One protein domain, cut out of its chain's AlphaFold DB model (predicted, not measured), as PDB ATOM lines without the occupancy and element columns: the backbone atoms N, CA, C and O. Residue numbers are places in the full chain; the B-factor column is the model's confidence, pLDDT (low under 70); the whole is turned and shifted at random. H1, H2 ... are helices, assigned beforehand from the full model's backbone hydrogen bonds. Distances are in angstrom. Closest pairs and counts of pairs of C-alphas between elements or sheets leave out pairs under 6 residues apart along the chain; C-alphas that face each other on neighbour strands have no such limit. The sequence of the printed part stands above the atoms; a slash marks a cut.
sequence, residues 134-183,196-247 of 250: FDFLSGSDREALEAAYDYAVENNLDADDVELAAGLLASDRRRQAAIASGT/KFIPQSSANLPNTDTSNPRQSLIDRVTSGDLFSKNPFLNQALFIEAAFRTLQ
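This is residues 134 to 183 and 196 to 247 of the 250 residues of an uncharacterized protein of Thiorhodovibrio sp. 970 (UniProt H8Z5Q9). Two long helices, H1 and H2, make a helical hairpin, side by side but meeting over a short part of each; the shorter H4 crosses H2 nearly at right angles, and H3 packs on H4, clear of both long helices. Two long stretches without named elements, residues 196 to 212 and 224 to 235, come before and after H3. You have 102 residues printed, with four named helices in the order H1, H2, H3, H4 and no named strand; the class is all helix. The whole is compact, with a radius of gyration of the C-alphas of 13.5 A and spans of 39 by 33 by 22 A.

Begin at Phe 134 and go on to C-alpha 139 at (28.612, -35.398, -26.743), where H1 begins; it runs over residues 139 to 154, 22.6 A from first to last C-alpha. Next find C-alpha 160 at (41.541, -43.966, -40.732): from there H2, residues 160 to 180, runs 30.1 A and is the longest helix. Beyond the cut, look for H3 at residues 213 to 223, 15.5 A long. H4 takes residues 236 to 246, 14.9 A, and ends at C-alpha 246 at (33.692, -30.108, -49.530).

Start with the hairpin of H1 and H2, which run opposite ways at a shallow tilt of 10 degrees. They touch through residues 145 to 149 of H1 and 162 to 166 of H2 alone; their closest C-alphas, those of Tyr 149 and Val 162, are 6.2 A apart. Then look at residues 165 to 172 of H2, the part that touches H4: the closest C-alphas, those of Leu 169 and Ala 241, are 5.3 A apart. The lines of H2 and H4 are only just about perpendicular, at 73 degrees. H1 and H4 are near each other. H3 and H4 touch and form a second helical hairpin, running opposite ways at a steep tilt of 44 degrees; their closest C-alphas, those of Ile 218 and Leu 246, are 7.1 A apart. H3 is apart from H1 and from H2. On the backbone, every O i to N i+4 pair of H1, H2 and H3 is within hydrogen-bond range, and 6 of 7 are in H4.

The two C-alphas farthest apart are those of Asn 156 and Gly 182, 42.9 A. Residues 184 to 195 are cut out, and C-alphas 183 and 196 stand 22.9 A apart across the cut, which lies in the link from H2 to H3. The link from H1 to H2 is tight, with 5 residues; that from H3 to H4 is long, with 12. The mean pLDDT of the printed part is 79.7, and you will find values under 70 at residues 182 to 183 and 196 to 213.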
ATOM      1  N   PHE A 134      38.343 -30.566 -33.095       79.88
ATOM      2  CA  PHE A 134      37.553 -31.571 -32.385       79.88
ATOM      3  C   PHE A 134      36.836 -31.034 -31.136       79.88
ATOM      4  O   PHE A 134      35.894 -31.667 -30.654       79.88
ATOM      5  N   ASP A 135      37.197 -29.843 -30.647       81.75
ATOM      6  CA  ASP A 135      36.498 -29.191 -29.530       81.75
ATOM      7  C   ASP A 135      35.049 -28.823 -29.898       81.75
ATOM      8  O   ASP A 135      34.187 -28.725 -29.026       81.75
ATOM      9  N   PHE A 136      34.755 -28.687 -31.196       84.69
ATOM     10  CA  PHE A 136      33.415 -28.391 -31.708       84.69
ATOM     11  C   PHE A 136      32.491 -29.613 -31.777       84.69
ATOM     12  O   PHE A 136      31.305 -29.455 -32.075       84.69
ATOM     13  N   LEU A 137      32.995 -30.822 -31.516       86.56
ATOM     14  CA  LEU A 137      32.153 -32.013 -31.445       86.56
ATOM     15  C   LEU A 137      31.276 -31.966 -30.187       86.56
ATOM     16  O   LEU A 137      31.741 -31.660 -29.084       86.56
ATOM     17  N   SER A 138      29.996 -32.295 -30.340       91.25
ATOM     18  CA  SER A 138      29.073 -32.484 -29.216       91.25
ATOM     19  C   SER A 138      29.291 -33.837 -28.519       91.25
ATOM     20  O   SER A 138      30.072 -34.666 -28.983       91.25
ATOM     21  N   GLY A 139      28.612 -34.077 -27.391       89.12
ATOM     22  CA  GLY A 139      28.612 -35.398 -26.743       89.12
ATOM     23  C   GLY A 139      28.083 -36.493 -27.674       89.12
ATOM     24  O   GLY A 139      28.764 -37.484 -27.896       89.12
ATOM     25  N   SER A 140      26.950 -36.241 -28.335       94.00
ATOM     26  CA  SER A 140      26.355 -37.174 -29.298       94.00
ATOM     27  C   SER A 140      27.220 -37.417 -30.536       94.00
ATOM     28  O   SER A 140      27.211 -38.518 -31.078       94.00
ATOM     29  N   ASP A 141      27.983 -36.414 -30.996       94.19
ATOM     30  CA  ASP A 141      28.921 -36.627 -32.107       94.19
ATOM     31  C   ASP A 141      30.052 -37.587 -31.687       94.19
ATOM     32  O   ASP A 141      30.459 -38.439 -32.474       94.19
ATOM     33  N   ARG A 142      30.544 -37.478 -30.440       92.31
ATOM     34  CA  ARG A 142      31.577 -38.375 -29.895       92.31
ATOM     35  C   ARG A 142      31.055 -39.797 -29.704       92.31
ATOM     36  O   ARG A 142      31.739 -40.723 -30.112       92.31
ATOM     37  N   GLU A 143      29.845 -39.959 -29.174       94.25
ATOM     38  CA  GLU A 143      29.200 -41.275 -29.020       94.25
ATOM     39  C   GLU A 143      29.012 -41.985 -30.373       94.25
ATOM     40  O   GLU A 143      29.270 -43.180 -30.500       94.25
ATOM     41  N   ALA A 144      28.614 -41.251 -31.420       95.31
ATOM     42  CA  ALA A 144      28.479 -41.817 -32.764       95.31
ATOM     43  C   ALA A 144      29.831 -42.249 -33.362       95.31
ATOM     44  O   ALA A 144      29.911 -43.273 -34.042       95.31
ATOM     45  N   LEU A 145      30.893 -41.477 -33.110       94.31
ATOM     46  CA  LEU A 145      32.257 -41.813 -33.529       94.31
ATOM     47  C   LEU A 145      32.826 -43.006 -32.750       94.31
ATOM     48  O   LEU A 145      33.518 -43.826 -33.344       94.31
ATOM     49  N   GLU A 146      32.513 -43.127 -31.460       94.44
ATOM     50  CA  GLU A 146      32.897 -44.271 -30.626       94.44
ATOM     51  C   GLU A 146      32.262 -45.564 -31.149       94.44
ATOM     52  O   GLU A 146      32.977 -46.520 -31.431       94.44
ATOM     53  N   ALA A 147      30.957 -45.562 -31.446       95.25
ATOM     54  CA  ALA A 147      30.292 -46.719 -32.053       95.25
ATOM     55  C   ALA A 147      30.896 -47.111 -33.417       95.25
ATOM     56  O   ALA A 147      31.023 -48.293 -33.744       95.25
ATOM     57  N   ALA A 148      31.290 -46.122 -34.224       96.19
ATOM     58  CA  ALA A 148      31.975 -46.371 -35.486       96.19
ATOM     59  C   ALA A 148      33.383 -46.950 -35.295       96.19
ATOM     60  O   ALA A 148      33.792 -47.807 -36.082       96.19
ATOM     61  N   TYR A 149      34.105 -46.491 -34.273       95.44
ATOM     62  CA  TYR A 149      35.416 -47.009 -33.901       95.44
ATOM     63  C   TYR A 149      35.328 -48.456 -33.416       95.44
ATOM     64  O   TYR A 149      36.043 -49.308 -33.940       95.44
ATOM     65  N   ASP A 150      34.402 -48.754 -32.505       94.81
ATOM     66  CA  ASP A 150      34.175 -50.108 -31.994       94.81
ATOM     67  C   ASP A 150      33.862 -51.075 -33.137       94.81
ATOM     68  O   ASP A 150      34.499 -52.121 -33.260       94.81
ATOM     69  N   TYR A 151      32.977 -50.683 -34.060       96.12
ATOM     70  CA  TYR A 151      32.695 -51.485 -35.249       96.12
ATOM     71  C   TYR A 151      33.941 -51.720 -36.112       96.12
ATOM     72  O   TYR A 151      34.137 -52.826 -36.622       96.12
ATOM     73  N   ALA A 152      34.787 -50.701 -36.297       94.25
ATOM     74  CA  ALA A 152      36.013 -50.844 -37.072       94.25
ATOM     75  C   ALA A 152      36.972 -51.850 -36.418       94.25
ATOM     76  O   ALA A 152      37.470 -52.746 -37.101       94.25
ATOM     77  N   VAL A 153      37.149 -51.768 -35.098       93.25
ATOM     78  CA  VAL A 153      37.970 -52.706 -34.321       93.25
ATOM     79  C   VAL A 153      37.411 -54.128 -34.402       93.25
ATOM     80  O   VAL A 153      38.148 -55.061 -34.724       93.25
ATOM     81  N   GLU A 154      36.108 -54.307 -34.175       95.75
ATOM     82  CA  GLU A 154      35.439 -55.616 -34.198       95.75
ATOM     83  C   GLU A 154      35.505 -56.302 -35.569       95.75
ATOM     84  O   GLU A 154      35.538 -57.531 -35.650       95.75
ATOM     85  N   ASN A 155      35.548 -55.520 -36.651       94.94
ATOM     86  CA  ASN A 155      35.540 -56.021 -38.027       94.94
ATOM     87  C   ASN A 155      36.909 -55.919 -38.718       94.94
ATOM     88  O   ASN A 155      37.001 -56.153 -39.924       94.94
ATOM     89  N   ASN A 156      37.974 -55.607 -37.966       91.44
ATOM     90  CA  ASN A 156      39.342 -55.465 -38.470       91.44
ATOM     91  C   ASN A 156      39.441 -54.491 -39.664       91.44
ATOM     92  O   ASN A 156      40.132 -54.750 -40.655       91.44
ATOM     93  N   LEU A 157      38.686 -53.395 -39.582       89.69
ATOM     94  CA  LEU A 157      38.735 -52.273 -40.509       89.69
ATOM     95  C   LEU A 157      39.737 -51.233 -40.011       89.69
ATOM     96  O   LEU A 157      40.022 -51.133 -38.820       89.69
ATOM     97  N   ASP A 158      40.238 -50.433 -40.944       80.88
ATOM     98  CA  ASP A 158      41.115 -49.318 -40.620       80.88
ATOM     99  C   ASP A 158      40.350 -48.203 -39.887       80.88
ATOM    100  O   ASP A 158      39.236 -47.834 -40.279       80.88
ATOM    101  N   ALA A 159      40.958 -47.655 -38.834       83.38
ATOM    102  CA  ALA A 159      40.410 -46.535 -38.079       83.38
ATOM    103  C   ALA A 159      40.556 -45.199 -38.830       83.38
ATOM    104  O   ALA A 159      39.902 -44.223 -38.461       83.38
ATOM    105  N   ASP A 160      41.335 -45.161 -39.912       82.56
ATOM    106  CA  ASP A 160      41.541 -43.966 -40.732       82.56
ATOM    107  C   ASP A 160      40.229 -43.376 -41.284       82.56
ATOM    108  O   ASP A 160      40.065 -42.155 -41.351       82.56
ATOM    109  N   ASP A 161      39.243 -44.216 -41.633       85.88
ATOM    110  CA  ASP A 161      37.920 -43.736 -42.060       85.88
ATOM    111  C   ASP A 161      37.152 -43.083 -40.886       85.88
ATOM    112  O   ASP A 161      36.433 -42.103 -41.094       85.88
ATOM    113  N   VAL A 162      37.336 -43.561 -39.648       88.06
ATOM    114  CA  VAL A 162      36.737 -42.959 -38.437       88.06
ATOM    115  C   VAL A 162      37.395 -41.615 -38.133       88.06
ATOM    116  O   VAL A 162      36.704 -40.636 -37.849       88.06
ATOM    117  N   GLU A 163      38.720 -41.530 -38.255       84.06
ATOM    118  CA  GLU A 163      39.460 -40.279 -38.080       84.06
ATOM    119  C   GLU A 163      39.069 -39.239 -39.142       84.06
ATOM    120  O   GLU A 163      38.790 -38.078 -38.817       84.06
ATOM    121  N   LEU A 164      38.959 -39.650 -40.409       85.31
ATOM    122  CA  LEU A 164      38.481 -38.794 -41.493       85.31
ATOM    123  C   LEU A 164      37.051 -38.297 -41.228       85.31
ATOM    124  O   LEU A 164      36.772 -37.106 -41.400       85.31
ATOM    125  N   ALA A 165      36.150 -39.180 -40.787       89.06
ATOM    126  CA  ALA A 165      34.780 -38.814 -40.435       89.06
ATOM    127  C   ALA A 165      34.738 -37.801 -39.284       89.06
ATOM    128  O   ALA A 165      34.021 -36.800 -39.375       89.06
ATOM    129  N   ALA A 166      35.550 -38.008 -38.245       86.75
ATOM    130  CA  ALA A 166      35.680 -37.080 -37.129       86.75
ATOM    131  C   ALA A 166      36.163 -35.705 -37.607       86.75
ATOM    132  O   ALA A 166      35.574 -34.684 -37.246       86.75
ATOM    133  N   GLY A 167      37.188 -35.663 -38.463       82.69
ATOM    134  CA  GLY A 167      37.733 -34.421 -39.010       82.69
ATOM    135  C   GLY A 167      36.718 -33.644 -39.854       82.69
ATOM    136  O   GLY A 167      36.607 -32.421 -39.719       82.69
ATOM    137  N   LEU A 168      35.939 -34.337 -40.691       85.75
ATOM    138  CA  LEU A 168      34.884 -33.739 -41.522       85.75
ATOM    139  C   LEU A 168      33.692 -33.250 -40.687       85.75
ATOM    140  O   LEU A 168      33.178 -32.156 -40.936       85.75
ATOM    141  N   LEU A 169      33.270 -34.016 -39.680       89.38
ATOM    142  CA  LEU A 169      32.170 -33.633 -38.796       89.38
ATOM    143  C   LEU A 169      32.548 -32.442 -37.911       89.38
ATOM    144  O   LEU A 169      31.813 -31.457 -37.857       89.38
ATOM    145  N   ALA A 170      33.722 -32.483 -37.283       83.62
ATOM    146  CA  ALA A 170      34.248 -31.393 -36.464       83.62
ATOM    147  C   ALA A 170      34.376 -30.094 -37.276       83.62
ATOM    148  O   ALA A 170      33.980 -29.011 -36.837       83.62
ATOM    149  N   SER A 171      34.851 -30.225 -38.514       78.94
ATOM    150  CA  SER A 171      34.906 -29.155 -39.506       78.94
ATOM    151  C   SER A 171      33.531 -28.544 -39.793       78.94
ATOM    152  O   SER A 171      33.378 -27.319 -39.798       78.94
ATOM    153  N   ASP A 172      32.511 -29.378 -40.004       84.88
ATOM    154  CA  ASP A 172      31.138 -28.921 -40.217       84.88
ATOM    155  C   ASP A 172      30.579 -28.200 -38.983       84.88
ATOM    156  O   ASP A 172      30.034 -27.101 -39.114       84.88
ATOM    157  N   ARG A 173      30.788 -28.749 -37.779       87.56
ATOM    158  CA  ARG A 173      30.351 -28.140 -36.510       87.56
ATOM    159  C   ARG A 173      30.996 -26.788 -36.254       87.56
ATOM    160  O   ARG A 173      30.295 -25.839 -35.907       87.56
ATOM    161  N   ARG A 174      32.299 -26.656 -36.506       81.94
ATOM    162  CA  ARG A 174      33.009 -25.373 -36.417       81.94
ATOM    163  C   ARG A 174      32.382 -24.320 -37.326       81.94
ATOM    164  O   ARG A 174      32.153 -23.186 -36.904       81.94
ATOM    165  N   ARG A 175      32.072 -24.691 -38.571       78.56
ATOM    166  CA  ARG A 175      31.404 -23.794 -39.523       78.56
ATOM    167  C   ARG A 175      29.999 -23.418 -39.049       78.56
ATOM    168  O   ARG A 175      29.665 -22.238 -39.085       78.56
ATOM    169  N   GLN A 176      29.207 -24.373 -38.560       81.62
ATOM    170  CA  GLN A 176      27.874 -24.106 -38.002       81.62
ATOM    171  C   GLN A 176      27.931 -23.149 -36.803       81.62
ATOM    172  O   GLN A 176      27.191 -22.169 -36.777       81.62
ATOM    173  N   ALA A 177      28.837 -23.383 -35.850       79.88
ATOM    174  CA  ALA A 177      29.016 -22.528 -34.678       79.88
ATOM    175  C   ALA A 177      29.377 -21.093 -35.077       79.88
ATOM    176  O   ALA A 177      28.834 -20.122 -34.548       79.88
ATOM    177  N   ALA A 178      30.250 -20.949 -36.068       75.38
ATOM    178  CA  ALA A 178      30.666 -19.638 -36.508       75.38
ATOM    179  C   ALA A 178      29.582 -18.908 -37.328       75.38
ATOM    180  O   ALA A 178      29.389 -17.714 -37.112       75.38
ATOM    181  N   ILE A 179      28.790 -19.618 -38.146       73.19
ATOM    182  CA  ILE A 179      27.560 -19.071 -38.755       73.19
ATOM    183  C   ILE A 179      26.585 -18.602 -37.667       73.19
ATOM    184  O   ILE A 179      26.090 -17.481 -37.739       73.19
ATOM    185  N   ALA A 180      26.341 -19.424 -36.642       74.75
ATOM    186  CA  ALA A 180      25.413 -19.106 -35.557       74.75
ATOM    187  C   ALA A 180      25.847 -17.872 -34.750       74.75
ATOM    188  O   ALA A 180      25.011 -17.078 -34.332       74.75
ATOM    189  N   SER A 181      27.156 -17.680 -34.573       71.25
ATOM    190  CA  SER A 181      27.721 -16.484 -33.935       71.25
ATOM    191  C   SER A 181      27.756 -15.238 -34.834       71.25
ATOM    192  O   SER A 181      28.153 -14.172 -34.371       71.25
ATOM    193  N   GLY A 182      27.394 -15.355 -36.118       66.19
ATOM    194  CA  GLY A 182      27.532 -14.276 -37.102       66.19
ATOM    195  C   GLY A 182      28.984 -13.940 -37.461       66.19
ATOM    196  O   GLY A 182      29.252 -12.860 -37.982       66.19
ATOM    197  N   THR A 183      29.936 -14.836 -37.181       67.62
ATOM    198  CA  THR A 183      31.359 -14.573 -37.413       67.62
ATOM    199  C   THR A 183      31.721 -14.810 -38.877       67.62
ATOM    200  O   THR A 183      31.647 -15.935 -39.378       67.62
ATOM    201  N   LYS A 196      43.538 -26.145 -52.233       48.03
ATOM    202  CA  LYS A 196      44.130 -27.272 -51.485       48.03
ATOM    203  C   LYS A 196      43.475 -27.408 -50.109       48.03
ATOM    204  O   LYS A 196      43.978 -26.919 -49.105       48.03
ATOM    205  N   PHE A 197      42.338 -28.100 -50.056       49.75
ATOM    206  CA  PHE A 197      41.862 -28.666 -48.792       49.75
ATOM    207  C   PHE A 197      42.759 -29.854 -48.438       49.75
ATOM    208  O   PHE A 197      42.761 -30.852 -49.158       49.75
ATOM    209  N   ILE A 198      43.521 -29.733 -47.353       51.22
ATOM    210  CA  ILE A 198      44.306 -30.832 -46.790       51.22
ATOM    211  C   ILE A 198      43.704 -31.143 -45.414       51.22
ATOM    212  O   ILE A 198      43.850 -30.328 -44.499       51.22
ATOM    213  N   PRO A 199      42.987 -32.269 -45.251       50.25
ATOM    214  CA  PRO A 199      42.657 -32.774 -43.925       50.25
ATOM    215  C   PRO A 199      43.952 -33.001 -43.135       50.25
ATOM    216  O   PRO A 199      44.871 -33.613 -43.668       50.25
ATOM    217  N   GLN A 200      44.045 -32.530 -41.883       45.84
ATOM    218  CA  GLN A 200      45.239 -32.746 -41.041       45.84
ATOM    219  C   GLN A 200      45.595 -34.231 -40.863       45.84
ATOM    220  O   GLN A 200      46.759 -34.542 -40.634       45.84
ATOM    221  N   SER A 201      44.632 -35.141 -41.038       48.22
ATOM    222  CA  SER A 201      44.833 -36.592 -40.981       48.22
ATOM    223  C   SER A 201      45.219 -37.226 -42.325       48.22
ATOM    224  O   SER A 201      45.082 -38.433 -42.506       48.22
ATOM    225  N   SER A 202      45.722 -36.457 -43.300       44.28
ATOM    226  CA  SER A 202      46.083 -36.972 -44.632       44.28
ATOM    227  C   SER A 202      47.240 -37.983 -44.655       44.28
ATOM    228  O   SER A 202      47.764 -38.263 -45.731       44.28
ATOM    229  N   ALA A 203      47.660 -38.514 -43.504       40.50
ATOM    230  CA  ALA A 203      48.707 -39.520 -43.407       40.50
ATOM    231  C   ALA A 203      48.375 -40.779 -44.229       40.50
ATOM    232  O   ALA A 203      49.298 -41.371 -44.777       40.50
ATOM    233  N   ASN A 204      47.091 -41.116 -44.414       44.00
ATOM    234  CA  ASN A 204      46.676 -42.346 -45.093       44.00
ATOM    235  C   ASN A 204      45.438 -42.173 -45.999       44.00
ATOM    236  O   ASN A 204      44.531 -43.005 -46.010       44.00
ATOM    237  N   LEU A 205      45.371 -41.122 -46.829       48.50
ATOM    238  CA  LEU A 205      44.533 -41.281 -48.027       48.50
ATOM    239  C   LEU A 205      45.170 -42.398 -48.866       48.50
ATOM    240  O   LEU A 205      46.371 -42.305 -49.140       48.50
ATOM    241  N   PRO A 206      44.426 -43.455 -49.252       39.62
ATOM    242  CA  PRO A 206      44.991 -44.546 -50.026       39.62
ATOM    243  C   PRO A 206      45.672 -43.953 -51.252       39.62
ATOM    244  O   PRO A 206      45.076 -43.154 -51.973       39.62
ATOM    245  N   ASN A 207      46.945 -44.310 -51.398       42.81
ATOM    246  CA  ASN A 207      47.903 -43.813 -52.374       42.81
ATOM    247  C   ASN A 207      47.449 -44.192 -53.796       42.81
ATOM    248  O   ASN A 207      47.989 -45.104 -54.420       42.81
ATOM    249  N   THR A 208      46.384 -43.560 -54.283       39.84
ATOM    250  CA  THR A 208      45.985 -43.579 -55.682       39.84
ATOM    251  C   THR A 208      46.534 -42.312 -56.310       39.84
ATOM    252  O   THR A 208      46.296 -41.202 -55.838       39.84
ATOM    253  N   ASP A 209      47.332 -42.531 -57.344       44.88
ATOM    254  CA  ASP A 209      48.139 -41.604 -58.132       44.88
ATOM    255  C   ASP A 209      47.362 -40.377 -58.664       44.88
ATOM    256  O   ASP A 209      47.094 -40.228 -59.854       44.88
ATOM    257  N   THR A 210      46.942 -39.489 -57.766       45.44
ATOM    258  CA  THR A 210      46.261 -38.237 -58.081       45.44
ATOM    259  C   THR A 210      46.845 -37.149 -57.198       45.44
ATOM    260  O   THR A 210      46.730 -37.147 -55.976       45.44
ATOM    261  N   SER A 211      47.483 -36.181 -57.835       55.09
ATOM    262  CA  SER A 211      48.161 -35.027 -57.240       55.09
ATOM    263  C   SER A 211      47.249 -34.075 -56.434       55.09
ATOM    264  O   SER A 211      47.666 -32.964 -56.103       55.09
ATOM    265  N   ASN A 212      46.011 -34.475 -56.105       66.00
ATOM    266  CA  ASN A 212      45.022 -33.656 -55.411       66.00
ATOM    267  C   ASN A 212      44.123 -34.477 -54.447       66.00
ATOM    268  O   ASN A 212      43.058 -34.956 -54.850       66.00
ATOM    269  N   PRO A 213      44.484 -34.567 -53.152       67.19
ATOM    270  CA  PRO A 213      43.708 -35.257 -52.112       67.19
ATOM    271  C   PRO A 213      42.240 -34.820 -52.003       67.19
ATOM    272  O   PRO A 213      41.365 -35.632 -51.698       67.19
ATOM    273  N   ARG A 214      41.941 -33.545 -52.289       72.19
ATOM    274  CA  ARG A 214      40.567 -33.026 -52.281       72.19
ATOM    275  C   ARG A 214      39.723 -33.663 -53.381       72.19
ATOM    276  O   ARG A 214      38.559 -33.961 -53.139       72.19
ATOM    277  N   GLN A 215      40.292 -33.855 -54.572       73.56
ATOM    278  CA  GLN A 215      39.560 -34.442 -55.694       73.56
ATOM    279  C   GLN A 215      39.212 -35.905 -55.409       73.56
ATOM    280  O   GLN A 215      38.059 -36.280 -55.561       73.56
ATOM    281  N   SER A 216      40.154 -36.679 -54.862       77.12
ATOM    282  CA  SER A 216      39.907 -38.065 -54.441       77.12
ATOM    283  C   SER A 216      38.769 -38.176 -53.412       77.12
ATOM    284  O   SER A 216      37.894 -39.035 -53.527       77.12
ATOM    285  N   LEU A 217      38.706 -37.260 -52.435       79.81
ATOM    286  CA  LEU A 217      37.591 -37.208 -51.479       79.81
ATOM    287  C   LEU A 217      36.256 -36.854 -52.142       79.81
ATOM    288  O   LEU A 217      35.238 -37.450 -51.799       79.81
ATOM    289  N   ILE A 218      36.247 -35.908 -53.084       82.44
ATOM    290  CA  ILE A 218      35.041 -35.561 -53.851       82.44
ATOM    291  C   ILE A 218      34.554 -36.770 -54.644       82.44
ATOM    292  O   ILE A 218      33.362 -37.073 -54.614       82.44
ATOM    293  N   ASP A 219      35.463 -37.479 -55.306       84.50
ATOM    294  CA  ASP A 219      35.129 -38.650 -56.110       84.50
ATOM    295  C   ASP A 219      34.520 -39.747 -55.222       84.50
ATOM    296  O   ASP A 219      33.429 -40.222 -55.519       84.50
ATOM    297  N   ARG A 220      35.128 -40.051 -54.063       86.69
ATOM    298  CA  ARG A 220      34.588 -41.019 -53.081       86.69
ATOM    299  C   ARG A 220      33.216 -40.622 -52.529       86.69
ATOM    300  O   ARG A 220      32.371 -41.483 -52.306       86.69
ATOM    301  N   VAL A 221      32.991 -39.333 -52.257       87.88
ATOM    302  CA  VAL A 221      31.693 -38.837 -51.764       87.88
ATOM    303  C   VAL A 221      30.623 -38.959 -52.844       87.88
ATOM    304  O   VAL A 221      29.516 -39.413 -52.569       87.88
ATOM    305  N   THR A 222      30.950 -38.562 -54.074       86.25
ATOM    306  CA  THR A 222      29.999 -38.541 -55.193       86.25
ATOM    307  C   THR A 222      29.702 -39.931 -55.753       86.25
ATOM    308  O   THR A 222      28.587 -40.154 -56.223       86.25
ATOM    309  N   SER A 223      30.640 -40.877 -55.661       88.44
ATOM    310  CA  SER A 223      30.417 -42.281 -56.023       88.44
ATOM    311  C   SER A 223      29.647 -43.073 -54.961       88.44
ATOM    312  O   SER A 223      29.149 -44.157 -55.258       88.44
ATOM    313  N   GLY A 224      29.524 -42.541 -53.738       86.12
ATOM    314  CA  GLY A 224      28.952 -43.256 -52.593       86.12
ATOM    315  C   GLY A 224      29.918 -44.248 -51.935       86.12
ATOM    316  O   GLY A 224      29.510 -45.015 -51.065       86.12
ATOM    317  N   ASP A 225      31.198 -44.230 -52.316       88.25
ATOM    318  CA  ASP A 225      32.216 -45.119 -51.750       88.25
ATOM    319  C   ASP A 225      32.749 -44.628 -50.396       88.25
ATOM    320  O   ASP A 225      33.336 -45.416 -49.643       88.25
ATOM    321  N   LEU A 226      32.574 -43.340 -50.070       87.75
ATOM    322  CA  LEU A 226      33.003 -42.780 -48.789       87.75
ATOM    323  C   LEU A 226      32.314 -43.520 -47.633       87.75
ATOM    324  O   LEU A 226      31.091 -43.586 -47.571       87.75
ATOM    325  N   PHE A 227      33.118 -44.062 -46.714       91.81
ATOM    326  CA  PHE A 227      32.665 -44.804 -45.532       91.81
ATOM    327  C   PHE A 227      31.815 -46.055 -45.805       91.81
ATOM    328  O   PHE A 227      31.265 -46.641 -44.877       91.81
ATOM    329  N   SER A 228      31.757 -46.527 -47.052       90.19
ATOM    330  CA  SER A 228      30.946 -47.683 -47.475       90.19
ATOM    331  C   SER A 228      31.199 -48.973 -46.682       90.19
ATOM    332  O   SER A 228      30.315 -49.823 -46.589       90.19
ATOM    333  N   LYS A 229      32.386 -49.121 -46.081       91.00
ATOM    334  CA  LYS A 229      32.784 -50.291 -45.282       91.00
ATOM    335  C   LYS A 229      32.322 -50.241 -43.824       91.00
ATOM    336  O   LYS A 229      32.327 -51.277 -43.170       91.00
ATOM    337  N   ASN A 230      31.941 -49.069 -43.311       92.88
ATOM    338  CA  ASN A 230      31.514 -48.888 -41.927       92.88
ATOM    339  C   ASN A 230      30.084 -48.306 -41.894       92.88
ATOM    340  O   ASN A 230      29.899 -47.114 -42.148       92.88
ATOM    341  N   PRO A 231      29.053 -49.107 -41.563       93.38
ATOM    342  CA  PRO A 231      27.659 -48.669 -41.589       93.38
ATOM    343  C   PRO A 231      27.337 -47.602 -40.533       93.38
ATOM    344  O   PRO A 231      26.343 -46.890 -40.674       93.38
ATOM    345  N   PHE A 232      28.161 -47.454 -39.490       93.88
ATOM    346  CA  PHE A 232      28.021 -46.367 -38.519       93.88
ATOM    347  C   PHE A 232      28.499 -45.028 -39.087       93.88
ATOM    348  O   PHE A 232      27.941 -43.987 -38.754       93.88
ATOM    349  N   LEU A 233      29.469 -45.056 -40.004       91.81
ATOM    350  CA  LEU A 233      29.939 -43.875 -40.726       91.81
ATOM    351  C   LEU A 233      29.120 -43.584 -41.993       91.81
ATOM    352  O   LEU A 233      29.007 -42.429 -42.397       91.81
ATOM    353  N   ASN A 234      28.498 -44.594 -42.607       89.25
ATOM    354  CA  ASN A 234      27.605 -44.428 -43.760       89.25
ATOM    355  C   ASN A 234      26.195 -43.956 -43.348       89.25
ATOM    356  O   ASN A 234      25.173 -44.553 -43.690       89.25
ATOM    357  N   GLN A 235      26.144 -42.889 -42.555       91.19
ATOM    358  CA  GLN A 235      24.919 -42.261 -42.079       91.19
ATOM    359  C   GLN A 235      24.895 -40.791 -42.486       91.19
ATOM    360  O   GLN A 235      25.941 -40.163 -42.674       91.19
ATOM    361  N   ALA A 236      23.692 -40.214 -42.565       91.81
ATOM    362  CA  ALA A 236      23.496 -38.820 -42.967       91.81
ATOM    363  C   ALA A 236      24.366 -37.838 -42.162       91.81
ATOM    364  O   ALA A 236      24.904 -36.894 -42.732       91.81
ATOM    365  N   LEU A 237      24.576 -38.103 -40.865       94.12
ATOM    366  CA  LEU A 237      25.422 -37.288 -39.989       94.12
ATOM    367  C   LEU A 237      26.817 -37.026 -40.584       94.12
ATOM    368  O   LEU A 237      27.258 -35.878 -40.628       94.12
ATOM    369  N   PHE A 238      27.492 -38.073 -41.060       92.88
ATOM    370  CA  PHE A 238      28.865 -37.988 -41.563       92.88
ATOM    371  C   PHE A 238      28.915 -37.677 -43.059       92.88
ATOM    372  O   PHE A 238      29.734 -36.861 -43.490       92.88
ATOM    373  N   ILE A 239      28.012 -38.261 -43.852       91.81
ATOM    374  CA  ILE A 239      27.960 -38.023 -45.299       91.81
ATOM    375  C   ILE A 239      27.611 -36.563 -45.588       91.81
ATOM    376  O   ILE A 239      28.319 -35.895 -46.340       91.81
ATOM    377  N   GLU A 240      26.587 -36.001 -44.944       90.88
ATOM    378  CA  GLU A 240      26.246 -34.595 -45.158       90.88
ATOM    379  C   GLU A 240      27.338 -33.643 -44.660       90.88
ATOM    380  O   GLU A 240      27.575 -32.602 -45.276       90.88
ATOM    381  N   ALA A 241      28.021 -33.984 -43.561       88.50
ATOM    382  CA  ALA A 241      29.169 -33.216 -43.092       88.50
ATOM    383  C   ALA A 241      30.298 -33.199 -44.138       88.50
ATOM    384  O   ALA A 241      30.923 -32.154 -44.344       88.50
ATOM    385  N   ALA A 242      30.514 -34.310 -44.852       86.50
ATOM    386  CA  ALA A 242      31.445 -34.384 -45.974       86.50
ATOM    387  C   ALA A 242      31.007 -33.478 -47.139       86.50
ATOM    388  O   ALA A 242      31.793 -32.632 -47.572       86.50
ATOM    389  N   PHE A 243      29.749 -33.569 -47.590       84.88
ATOM    390  CA  PHE A 243      29.203 -32.703 -48.649       84.88
ATOM    391  C   PHE A 243      29.346 -31.215 -48.306       84.88
ATOM    392  O   PHE A 243      29.852 -30.424 -49.110       84.88
ATOM    393  N   ARG A 244      28.968 -30.832 -47.082       81.94
ATOM    394  CA  ARG A 244      29.047 -29.448 -46.602       81.94
ATOM    395  C   ARG A 244      30.488 -28.955 -46.474       81.94
ATOM    396  O   ARG A 244      30.776 -27.812 -46.829       81.94
ATOM    397  N   THR A 245      31.404 -29.797 -45.998       77.00
ATOM    398  CA  THR A 245      32.824 -29.437 -45.849       77.00
ATOM    399  C   THR A 245      33.521 -29.311 -47.199       77.00
ATOM    400  O   THR A 245      34.308 -28.384 -47.394       77.00
ATOM    401  N   LEU A 246      33.165 -30.158 -48.166       75.38
ATOM    402  CA  LEU A 246      33.692 -30.108 -49.530       75.38
ATOM    403  C   LEU A 246      32.992 -29.074 -50.427       75.38
ATOM    404  O   LEU A 246      33.491 -28.804 -51.522       75.38
ATOM    405  N   GLN A 247      31.906 -28.448 -49.951       72.75
ATOM    406  CA  GLN A 247      31.070 -27.483 -50.687       72.75
ATOM    407  C   GLN A 247      30.460 -28.074 -51.960       72.75
ATOM    408  O   GLN A 247      30.363 -27.417 -52.999       72.75
TER     409      GLN A 247